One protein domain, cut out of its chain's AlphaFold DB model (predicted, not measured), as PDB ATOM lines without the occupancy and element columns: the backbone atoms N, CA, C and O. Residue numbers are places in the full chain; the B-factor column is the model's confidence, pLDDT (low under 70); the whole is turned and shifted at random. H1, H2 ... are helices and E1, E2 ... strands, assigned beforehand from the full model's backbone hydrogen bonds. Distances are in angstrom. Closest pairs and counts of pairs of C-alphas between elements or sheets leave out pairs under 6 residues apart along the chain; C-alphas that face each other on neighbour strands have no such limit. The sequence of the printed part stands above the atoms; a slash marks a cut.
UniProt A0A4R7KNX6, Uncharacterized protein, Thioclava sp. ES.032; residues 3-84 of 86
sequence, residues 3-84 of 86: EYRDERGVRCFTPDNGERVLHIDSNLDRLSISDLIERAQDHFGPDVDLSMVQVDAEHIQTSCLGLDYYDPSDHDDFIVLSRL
ATOM      1  N   GLU A   3     156.904 200.841 123.972       81.75
ATOM      2  CA  GLU A   3     156.635 201.899 122.984       81.75
ATOM      3  C   GLU A   3     156.485 201.265 121.594       81.75
ATOM      4  O   GLU A   3     157.293 200.419 121.196       81.75
ATOM      5  N   TYR A   4     155.490 201.701 120.827       83.69
ATOM      6  CA  TYR A   4     155.272 201.249 119.455       83.69
ATOM      7  C   TYR A   4     154.896 202.413 118.537       83.69
ATOM      8  O   TYR A   4     154.792 203.565 118.964       83.69
ATOM      9  N   ARG A   5     154.757 202.128 117.239       84.00
ATOM     10  CA  ARG A   5     154.209 203.081 116.273       84.00
ATOM     11  C   ARG A   5     152.936 202.538 115.652       84.00
ATOM     12  O   ARG A   5     152.907 201.368 115.281       84.00
ATOM     13  N   ASP A   6     151.918 203.384 115.542       83.00
ATOM     14  CA  ASP A   6     150.674 203.044 114.849       83.00
ATOM     15  C   ASP A   6     150.866 202.996 113.315       83.00
ATOM     16  O   ASP A   6     151.947 203.273 112.784       83.00
ATOM     17  N   GLU A   7     149.800 202.676 112.577       81.69
ATOM     18  CA  GLU A   7     149.811 202.615 111.104       81.69
ATOM     19  C   GLU A   7     150.150 203.959 110.428       81.69
ATOM     20  O   GLU A   7     150.517 203.995 109.252       81.69
ATOM     21  N   ARG A   8     150.045 205.072 111.163       82.19
ATOM     22  CA  ARG A   8     150.357 206.434 110.706       82.19
ATOM     23  C   ARG A   8     151.770 206.869 111.107       82.19
ATOM     24  O   ARG A   8     152.197 207.965 110.748       82.19
ATOM     25  N   GLY A   9     152.518 206.014 111.809       81.12
ATOM     26  CA  GLY A   9     153.871 206.281 112.287       81.12
ATOM     27  C   GLY A   9     153.933 207.122 113.565       81.12
ATOM     28  O   GLY A   9     155.028 207.565 113.929       81.12
ATOM     29  N   VAL A  10     152.805 207.344 114.240       82.38
ATOM     30  CA  VAL A  10     152.698 208.071 115.511       82.38
ATOM     31  C   VAL A  10     153.258 207.209 116.636       82.38
ATOM     32  O   VAL A  10     153.068 205.999 116.635       82.38
ATOM     33  N   ARG A  11     153.987 207.814 117.579       84.62
ATOM     34  CA  ARG A  11     154.512 207.098 118.750       84.62
ATOM     35  C   ARG A  11     153.390 206.869 119.758       84.62
ATOM     36  O   ARG A  11     152.764 207.833 120.190       84.62
ATOM     37  N   CYS A  12     153.211 205.619 120.151       85.75
ATOM     38  CA  CYS A  12     152.229 205.172 121.128       85.75
ATOM     39  C   CYS A  12     152.912 204.356 122.235       85.75
ATOM     40  O   CYS A  12     154.051 203.899 122.087       85.75
ATOM     41  N   PHE A  13     152.212 204.184 123.347       85.88
ATOM     42  CA  PHE A  13     152.643 203.485 124.547       85.88
ATOM     43  C   PHE A  13     151.474 202.690 125.110       85.88
ATOM     44  O   PHE A  13     150.364 203.199 125.223       85.88
ATOM     45  N   THR A  14     151.750 201.456 125.513       82.50
ATOM     46  CA  THR A  14     150.843 200.681 126.356       82.50
ATOM     47  C   THR A  14     151.559 200.394 127.673       82.50
ATOM     48  O   THR A  14     152.715 199.954 127.636       82.50
ATOM     49  N   PRO A  15     150.918 200.639 128.830       85.31
ATOM     50  CA  PRO A  15     151.480 200.256 130.115       85.31
ATOM     51  C   PRO A  15     151.719 198.746 130.167       85.31
ATOM     52  O   PRO A  15     150.835 197.948 129.861       85.31
ATOM     53  N   ASP A  16     152.920 198.341 130.572       85.56
ATOM     54  CA  ASP A  16     153.223 196.924 130.747       85.56
ATOM     55  C   ASP A  16     152.719 196.441 132.106       85.56
ATOM     56  O   ASP A  16     152.900 197.100 133.133       85.56
ATOM     57  N   ASN A  17     152.186 195.224 132.129       89.12
ATOM     58  CA  ASN A  17     151.955 194.512 133.376       89.12
ATOM     59  C   ASN A  17     153.287 193.976 133.907       89.12
ATOM     60  O   ASN A  17     154.030 193.293 133.200       89.12
ATOM     61  N   GLY A  18     153.594 194.297 135.160       88.31
ATOM     62  CA  GLY A  18     154.751 193.769 135.875       88.31
ATOM     63  C   GLY A  18     154.339 192.676 136.856       88.31
ATOM     64  O   GLY A  18     153.164 192.482 137.133       88.31
ATOM     65  N   GLU A  19     155.303 192.015 137.490       88.94
ATOM     66  CA  GLU A  19     155.021 190.997 138.524       88.94
ATOM     67  C   GLU A  19     154.210 191.547 139.722       88.94
ATOM     68  O   GLU A  19     153.618 190.812 140.512       88.94
ATOM     69  N   ARG A  20     154.220 192.868 139.905       89.94
ATOM     70  CA  ARG A  20     153.614 193.555 141.051       89.94
ATOM     71  C   ARG A  20     152.541 194.564 140.678       89.94
ATOM     72  O   ARG A  20     151.950 195.139 141.583       89.94
ATOM     73  N   VAL A  21     152.323 194.778 139.385       93.25
ATOM     74  CA  VAL A  21     151.412 195.792 138.868       93.25
ATOM     75  C   VAL A  21     150.641 195.226 137.688       93.25
ATOM     76  O   VAL A  21     151.228 194.603 136.801       93.25
ATOM     77  N   LEU A  22     149.341 195.472 137.687       93.44
ATOM     78  CA  LEU A  22     148.427 195.134 136.610       93.44
ATOM     79  C   LEU A  22     147.689 196.407 136.194       93.44
ATOM     80  O   LEU A  22     147.008 197.010 137.020       93.44
ATOM     81  N   HIS A  23     147.814 196.787 134.927       92.44
ATOM     82  CA  HIS A  23     147.056 197.877 134.328       92.44
ATOM     83  C   HIS A  23     145.842 197.302 133.610       92.44
ATOM     84  O   HIS A  23     145.949 196.373 132.806       92.44
ATOM     85  N   ILE A  24     144.680 197.862 133.908       91.25
ATOM     86  CA  ILE A  24     143.409 197.484 133.318       91.25
ATOM     87  C   ILE A  24     142.843 198.711 132.615       91.25
ATOM     88  O   ILE A  24     142.505 199.687 133.275       91.25
ATOM     89  N   ASP A  25     142.722 198.650 131.293       88.56
ATOM     90  CA  ASP A  25     142.078 199.702 130.508       88.56
ATOM     91  C   ASP A  25     140.601 199.834 130.921       88.56
ATOM     92  O   ASP A  25     139.822 198.878 130.835       88.56
ATOM     93  N   SER A  26     140.234 201.013 131.417       83.94
ATOM     94  CA  SER A  26     138.885 201.310 131.904       83.94
ATOM     95  C   SER A  26     137.956 201.871 130.823       83.94
ATOM     96  O   SER A  26     136.740 201.911 131.027       83.94
ATOM     97  N   ASN A  27     138.495 202.246 129.659       77.75
ATOM     98  CA  ASN A  27     137.720 202.749 128.526       77.75
ATOM     99  C   ASN A  27     137.031 201.613 127.757       77.75
ATOM    100  O   ASN A  27     135.967 201.818 127.163       77.75
ATOM    101  N   LEU A  28     137.615 200.410 127.772       67.50
ATOM    102  CA  LEU A  28     137.128 199.266 126.994       67.50
ATOM    103  C   LEU A  28     136.148 198.364 127.759       67.50
ATOM    104  O   LEU A  28     135.236 197.802 127.147       67.50
ATOM    105  N   ASP A  29     136.282 198.262 129.085       72.12
ATOM    106  CA  ASP A  29     135.554 197.285 129.896       72.12
ATOM    107  C   ASP A  29     134.667 197.937 130.967       72.12
ATOM    108  O   ASP A  29     135.103 198.759 131.773       72.12
ATOM    109  N   ARG A  30     133.405 197.494 131.065       79.00
ATOM    110  CA  ARG A  30     132.593 197.753 132.265       79.00
ATOM    111  C   ARG A  30     133.071 196.835 133.384       79.00
ATOM    112  O   ARG A  30     132.677 195.676 133.423       79.00
ATOM    113  N   LEU A  31     133.885 197.373 134.282       84.38
ATOM    114  CA  LEU A  31     134.491 196.617 135.374       84.38
ATOM    115  C   LEU A  31     133.628 196.668 136.631       84.38
ATOM    116  O   LEU A  31     133.329 197.737 137.167       84.38
ATOM    117  N   SER A  32     133.236 195.496 137.115       90.44
ATOM    118  CA  SER A  32     132.721 195.324 138.466       90.44
ATOM    119  C   SER A  32     133.863 195.065 139.450       90.44
ATOM    120  O   SER A  32     134.976 194.704 139.073       90.44
ATOM    121  N   ILE A  33     133.579 195.206 140.746       90.19
ATOM    122  CA  ILE A  33     134.545 194.871 141.803       90.19
ATOM    123  C   ILE A  33     134.946 193.389 141.725       90.19
ATOM    124  O   ILE A  33     136.107 193.065 141.950       90.19
ATOM    125  N   SER A  34     134.011 192.500 141.378       92.69
ATOM    126  CA  SER A  34     134.305 191.074 141.206       92.69
ATOM    127  C   SER A  34     135.322 190.841 140.091       92.69
ATOM    128  O   SER A  34     136.263 190.083 140.296       92.69
ATOM    129  N   ASP A  35     135.200 191.556 138.969       92.19
ATOM    130  CA  ASP A  35     136.143 191.433 137.849       92.19
ATOM    131  C   ASP A  35     137.553 191.886 138.250       92.19
ATOM    132  O   ASP A  35     138.544 191.296 137.826       92.19
ATOM    133  N   LEU A  36     137.663 192.921 139.094       91.75
ATOM    134  CA  LEU A  36     138.956 193.369 139.618       91.75
ATOM    135  C   LEU A  36     139.599 192.314 140.524       91.75
ATOM    136  O   LEU A  36     140.809 192.110 140.452       91.75
ATOM    137  N   ILE A  37     138.802 191.634 141.352       93.31
ATOM    138  CA  ILE A  37     139.283 190.552 142.222       93.31
ATOM    139  C   ILE A  37     139.762 189.365 141.383       93.31
ATOM    140  O   ILE A  37     140.863 188.869 141.617       93.31
ATOM    141  N   GLU A  38     138.972 188.944 140.395       93.81
ATOM    142  CA  GLU A  38     139.335 187.848 139.493       93.81
ATOM    143  C   GLU A  38     140.625 188.174 138.732       93.81
ATOM    144  O   GLU A  38     141.576 187.398 138.765       93.81
ATOM    145  N   ARG A  39     140.729 189.380 138.156       93.00
ATOM    146  CA  ARG A  39     141.949 189.829 137.464       93.00
ATOM    147  C   ARG A  39     143.163 189.907 138.392       93.00
ATOM    148  O   ARG A  39     144.273 189.579 137.973       93.00
ATOM    149  N   ALA A  40     142.978 190.316 139.648       93.50
ATOM    150  CA  ALA A  40     144.051 190.315 140.640       93.50
ATOM    151  C   ALA A  40     144.536 188.892 140.949       93.50
ATOM    152  O   ALA A  40     145.743 188.664 141.009       93.50
ATOM    153  N   GLN A  41     143.618 187.940 141.121       94.44
ATOM    154  CA  GLN A  41     143.940 186.534 141.381       94.44
ATOM    155  C   GLN A  41     144.600 185.862 140.173       94.44
ATOM    156  O   GLN A  41     145.574 185.128 140.336       94.44
ATOM    157  N   ASP A  42     144.129 186.155 138.963       94.56
ATOM    158  CA  ASP A  42     144.709 185.627 137.727       94.56
ATOM    159  C   ASP A  42     146.154 186.104 137.525       94.56
ATOM    160  O   ASP A  42     147.012 185.337 137.084       94.56
ATOM    161  N   HIS A  43     146.442 187.366 137.863       94.19
ATOM    162  CA  HIS A  43     147.754 187.971 137.630       94.19
ATOM    163  C   HIS A  43     148.746 187.763 138.782       94.19
ATOM    164  O   HIS A  43     149.911 187.443 138.545       94.19
ATOM    165  N   PHE A  44     148.315 187.934 140.036       93.75
ATOM    166  CA  PHE A  44     149.183 187.813 141.218       93.75
ATOM    167  C   PHE A  44     149.187 186.414 141.846       93.75
ATOM    168  O   PHE A  44     150.046 186.130 142.686       93.75
ATOM    169  N   GLY A  45     148.266 185.544 141.434       93.44
ATOM    170  CA  GLY A  45     148.095 184.187 141.941       93.44
ATOM    171  C   GLY A  45     146.809 184.017 142.767       93.44
ATOM    172  O   GLY A  45     146.331 184.969 143.387       93.44
ATOM    173  N   PRO A  46     146.254 182.791 142.820       92.88
ATOM    174  CA  PRO A  46     144.942 182.524 143.420       92.88
ATOM    175  C   PRO A  46     144.887 182.783 144.933       92.88
ATOM    176  O   PRO A  46     143.821 183.083 145.465       92.88
ATOM    177  N   ASP A  47     146.033 182.701 145.612       92.12
ATOM    178  CA  ASP A  47     146.166 182.892 147.061       92.12
ATOM    179  C   ASP A  47     146.579 184.328 147.438       92.12
ATOM    180  O   ASP A  47     147.044 184.567 148.555       92.12
ATOM    181  N   VAL A  48     146.467 185.292 146.513       91.50
ATOM    182  CA  VAL A  48     146.807 186.690 146.801       91.50
ATOM    183  C   VAL A  48     145.936 187.235 147.938       91.50
ATOM    184  O   VAL A  48     144.707 187.153 147.909       91.50
ATOM    185  N   ASP A  49     146.578 187.826 148.947       93.25
ATOM    186  CA  ASP A  49     145.872 188.570 149.986       93.25
ATOM    187  C   ASP A  49     145.398 189.908 149.411       93.25
ATOM    188  O   ASP A  49     146.183 190.834 149.199       93.25
ATOM    189  N   LEU A  50     144.094 190.008 149.155       91.50
ATOM    190  CA  LEU A  50     143.470 191.204 148.591       91.50
ATOM    191  C   LEU A  50     143.605 192.433 149.503       91.50
ATOM    192  O   LEU A  50     143.502 193.553 149.012       91.50
ATOM    193  N   SER A  51     143.861 192.260 150.807       92.50
ATOM    194  CA  SER A  51     144.129 193.391 151.707       92.50
ATOM    195  C   SER A  51     145.482 194.062 151.439       92.50
ATOM    196  O   SER A  51     145.678 195.220 151.805       92.50
ATOM    197  N   MET A  52     146.379 193.360 150.739       91.31
ATOM    198  CA  MET A  52     147.686 193.846 150.300       91.31
ATOM    199  C   MET A  52     147.668 194.331 148.843       91.31
ATOM    200  O   MET A  52     148.725 194.612 148.275       91.31
ATOM    201  N   VAL A  53     146.490 194.433 148.218       93.50
ATOM    202  CA  VAL A  53     146.320 194.960 146.859       93.50
ATOM    203  C   VAL A  53     145.760 196.379 146.934       93.50
ATOM    204  O   VAL A  53     144.660 196.607 147.434       93.50
ATOM    205  N   GLN A  54     146.518 197.340 146.417       94.56
ATOM    206  CA  GLN A  54     146.089 198.720 146.241       94.56
ATOM    207  C   GLN A  54     145.438 198.896 144.864       94.56
ATOM    208  O   GLN A  54     145.878 198.296 143.883       94.56
ATOM    209  N   VAL A  55     144.385 199.716 144.816       93.94
ATOM    210  CA  VAL A  55     143.646 200.066 143.597       93.94
ATOM    211  C   VAL A  55     143.778 201.565 143.369       93.94
ATOM    212  O   VAL A  55     143.312 202.348 144.197       93.94
ATOM    213  N   ASP A  56     144.363 201.949 142.243       93.88
ATOM    214  CA  ASP A  56     144.520 203.339 141.821       93.88
ATOM    215  C   ASP A  56     143.874 203.567 140.447       93.88
ATOM    216  O   ASP A  56     143.610 202.623 139.698       93.88
ATOM    217  N   ALA A  57     143.598 204.830 140.125       92.12
ATOM    218  CA  ALA A  57     143.153 205.251 138.801       92.12
ATOM    219  C   ALA A  57     144.215 206.167 138.191       92.12
ATOM    220  O   ALA A  57     144.585 207.176 138.799       92.12
ATOM    221  N   GLU A  58     144.696 205.821 137.001       91.50
ATOM    222  CA  GLU A  58     145.748 206.552 136.302       91.50
ATOM    223  C   GLU A  58     145.273 207.016 134.926       91.50
ATOM    224  O   GLU A  58     144.737 206.232 134.149       91.50
ATOM    225  N   HIS A  59     145.509 208.294 134.624       90.12
ATOM    226  CA  HIS A  59     145.266 208.888 133.312       90.12
ATOM    227  C   HIS A  59     146.604 209.003 132.582       90.12
ATOM    228  O   HIS A  59     147.444 209.835 132.940       90.12
ATOM    229  N   ILE A  60     146.838 208.125 131.609       87.19
ATOM    230  CA  ILE A  60     148.156 207.921 131.007       87.19
ATOM    231  C   ILE A  60     148.108 208.324 129.541       87.19
ATOM    232  O   ILE A  60     147.253 207.858 128.797       87.19
ATOM    233  N   GLN A  61     149.068 209.140 129.098       84.94
ATOM    234  CA  GLN A  61     149.239 209.415 127.673       84.94
ATOM    235  C   GLN A  61     149.739 208.151 126.962       84.94
ATOM    236  O   GLN A  61     150.880 207.725 127.156       84.94
ATOM    237  N   THR A  62     148.896 207.551 126.133       84.31
ATOM    238  CA  THR A  62     149.186 206.322 125.380       84.31
ATOM    239  C   THR A  62     149.402 206.593 123.899       84.31
ATOM    240  O   THR A  62     149.975 205.759 123.200       84.31
ATOM    241  N   SER A  63     149.000 207.759 123.395       81.62
ATOM    242  CA  SER A  63     149.098 208.116 121.979       81.62
ATOM    243  C   SER A  63     149.796 209.456 121.767       81.62
ATOM    244  O   SER A  63     149.982 210.246 122.690       81.62
ATOM    245  N   CYS A  64     150.259 209.685 120.534       79.00
ATOM    246  CA  CYS A  64     150.905 210.934 120.117       79.00
ATOM    247  C   CYS A  64     152.071 211.384 121.017       79.00
ATOM    248  O   CYS A  64     152.304 212.576 121.217       79.00
ATOM    249  N   LEU A  65     152.863 210.431 121.514       75.12
ATOM    250  CA  LEU A  65     153.953 210.716 122.445       75.12
ATOM    251  C   LEU A  65     154.969 211.695 121.843       75.12
ATOM    252  O   LEU A  65     155.610 211.420 120.819       75.12
ATOM    253  N   GLY A  66     155.170 212.819 122.532       68.00
ATOM    254  CA  GLY A  66     156.069 213.896 122.106       68.00
ATOM    255  C   GLY A  66     155.436 214.932 121.170       68.00
ATOM    256  O   GLY A  66     156.161 215.792 120.667       68.00
ATOM    257  N   LEU A  67     154.124 214.857 120.937       67.25
ATOM    258  CA  LEU A  67     153.308 215.931 120.363       67.25
ATOM    259  C   LEU A  67     152.545 216.661 121.488       67.25
ATOM    260  O   LEU A  67     152.933 216.563 122.651       67.25
ATOM    261  N   ASP A  68     151.544 217.474 121.140       64.81
ATOM    262  CA  ASP A  68     150.824 218.335 122.086       64.81
ATOM    263  C   ASP A  68     150.224 217.526 123.251       64.81
ATOM    264  O   ASP A  68     149.428 216.621 123.048       64.81
ATOM    265  N   TYR A  69     150.627 217.848 124.481       62.12
ATOM    266  CA  TYR A  69     150.286 217.081 125.686       62.12
ATOM    267  C   TYR A  69     148.835 217.298 126.148       62.12
ATOM    268  O   TYR A  69     148.363 216.618 127.051       62.12
ATOM    269  N   TYR A  70     148.127 218.274 125.575       68.69
ATOM    270  CA  TYR A  70     146.816 218.696 126.070       68.69
ATOM    271  C   TYR A  70     145.624 218.104 125.307       68.69
ATOM    272  O   TYR A  70     144.493 218.455 125.648       68.69
ATOM    273  N   ASP A  71     145.829 217.243 124.299       73.94
ATOM    274  CA  ASP A  71     144.705 216.551 123.659       73.94
ATOM    275  C   ASP A  71     144.237 215.388 124.555       73.94
ATOM    276  O   ASP A  71     144.977 214.422 124.767       73.94
ATOM    277  N   PRO A  72     143.012 215.446 125.107       73.50
ATOM    278  CA  PRO A  72     142.487 214.366 125.937       73.50
ATOM    279  C   PRO A  72     142.308 213.058 125.154       73.50
ATOM    280  O   PRO A  72     142.234 212.001 125.766       73.50
ATOM    281  N   SER A  73     142.266 213.104 123.818       77.31
ATOM    282  CA  SER A  73     142.182 211.912 122.962       77.31
ATOM    283  C   SER A  73     143.494 211.123 122.902       77.31
ATOM    284  O   SER A  73     143.500 210.005 122.393       77.31
ATOM    285  N   ASP A  74     144.596 211.701 123.393       81.25
ATOM    286  CA  ASP A  74     145.914 211.059 123.431       81.25
ATOM    287  C   ASP A  74     146.155 210.251 124.716       81.25
ATOM    288  O   ASP A  74     147.222 209.647 124.885       81.25
ATOM    289  N   HIS A  75     145.181 210.257 125.625       85.62
ATOM    290  CA  HIS A  75     145.260 209.627 126.931       85.62
ATOM    291  C   HIS A  75     144.207 208.535 127.086       85.62
ATOM    292  O   HIS A  75     143.072 208.682 126.640       85.62
ATOM    293  N   ASP A  76     144.585 207.479 127.798       88.50
ATOM    294  CA  ASP A  76     143.688 206.416 128.227       88.50
ATOM    295  C   ASP A  76     143.648 206.342 129.756       88.50
ATOM    296  O   ASP A  76     144.633 206.625 130.448       88.50
ATOM    297  N   ASP A  77     142.487 205.952 130.280       89.81
ATOM    298  CA  ASP A  77     142.254 205.781 131.708       89.81
ATOM    299  C   ASP A  77     142.438 204.315 132.101       89.81
ATOM    300  O   ASP A  77     141.786 203.417 131.559       89.81
ATOM    301  N   PHE A  78     143.271 204.069 133.107       91.00
ATOM    302  CA  PHE A  78     143.565 202.740 133.621       91.00
ATOM    303  C   PHE A  78     143.173 202.611 135.090       91.00
ATOM    304  O   PHE A  78     143.430 203.496 135.904       91.00
ATOM    305  N   ILE A  79     142.621 201.454 135.448       93.31
ATOM    306  CA  ILE A  79     142.613 200.970 136.827       93.31
ATOM    307  C   ILE A  79     143.914 200.200 137.040       93.31
ATOM    308  O   ILE A  79     144.202 199.245 136.317       93.31
ATOM    309  N   VAL A  80     144.697 200.602 138.035       94.06
ATOM    310  CA  VAL A  80     145.983 199.984 138.358       94.06
ATOM    311  C   VAL A  80     145.855 199.215 139.661       94.06
ATOM    312  O   VAL A  80     145.516 199.777 140.700       94.06
ATOM    313  N   LEU A  81     146.121 197.911 139.602       94.06
ATOM    314  CA  LEU A  81     146.205 197.052 140.778       94.06
ATOM    315  C   LEU A  81     147.676 196.837 141.121       94.06
ATOM    316  O   LEU A  81     148.446 196.404 140.261       94.06
ATOM    317  N   SER A  82     148.078 197.108 142.362       95.44
ATOM    318  CA  SER A  82     149.469 196.954 142.801       95.44
ATOM    319  C   SER A  82     149.593 196.238 144.148       95.44
ATOM    320  O   SER A  82     148.780 196.431 145.046       95.44
ATOM    321  N   ARG A  83     150.615 195.384 144.308       92.44
ATOM    322  CA  ARG A  83     150.904 194.724 145.599       92.44
ATOM    323  C   ARG A  83     151.693 195.654 146.523       92.44
ATOM    324  O   ARG A  83     152.846 195.980 146.209       92.44
ATOM    325  N   LEU A  84     151.121 195.989 147.681       86.81
ATOM    326  CA  LEU A  84     151.801 196.681 148.779       86.81
ATOM    327  C   LEU A  84     153.041 195.876 149.219       86.81
ATOM    328  O   LEU A  84     153.073 194.651 149.123       86.81
TER     329      LEU A  84
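Overview. This is residues 3 to 84 of the 86 residues of an uncharacterized protein of Thioclava sp. ES.032 (UniProt A0A4R7KNX6). A long, strongly twisted ribbon of two strands, the hairpin E4 and E5, has E3 beside part of E5 and H1 crossing one face near one end. The small hairpin of E1 and E2 and the loop of residues 62 to 74 lie toward the other end. The printed part has 82 residues, with five named strands and one named helix in the order E1 E2 E3 H1 E4 E5; the class is mixed, and the larger sheet, E3 - E5 - E4, is antiparallel. It is only just loose, close to compact, with a radius of gyration of the C-alphas of 14.6 A, and only just elongated, spanning 43 by 22 by 21 A.

Arrangement. Begin at E5, residues 75 to 83, the inner strand. E4, residues 53 to 61, is its antiparallel neighbour, with N 56 and O 80 2.9 A apart, within hydrogen-bond range; E4 bends by 50 degrees at residue 57. Beside E5 find also E3, residues 21 to 25, antiparallel, with N 24 and O 79 at 2.8 A. H1, residues 33 to 44, is on this sheet, making two layers, a helix on one face of a sheet, at a height over the sheet of 9.4 A; the closest C-alphas of H1 and E5 are those of Ala 40 and Leu 81, 7.1 A. Every O i to N i+4 pair of H1 is within hydrogen-bond range. E3, H1 and E4 form a split strand-helix-strand unit, two same-way strands with E5 between them, its crossover right-handed. E1, residues 3 to 5, and E2, residues 11 to 14, form an antiparallel hairpin, with N 4 and O 12 at 2.9 A, within hydrogen-bond range; E1 and E5 are apart, and so are E2 and E5.

Along the chain. Find C-alpha 53 at (146.320, 194.960, 146.859); E4 runs 24.2 A from there. E5 spans 24.5 A to C-alpha 83 at (150.904, 194.724, 145.599), and H1 16.3 A.

Size, cuts and confidence. The printed part has no cut. The link E4 to E5 is long, 13 residues; confidence is under 70 at residue 28 and residues 66 to 70.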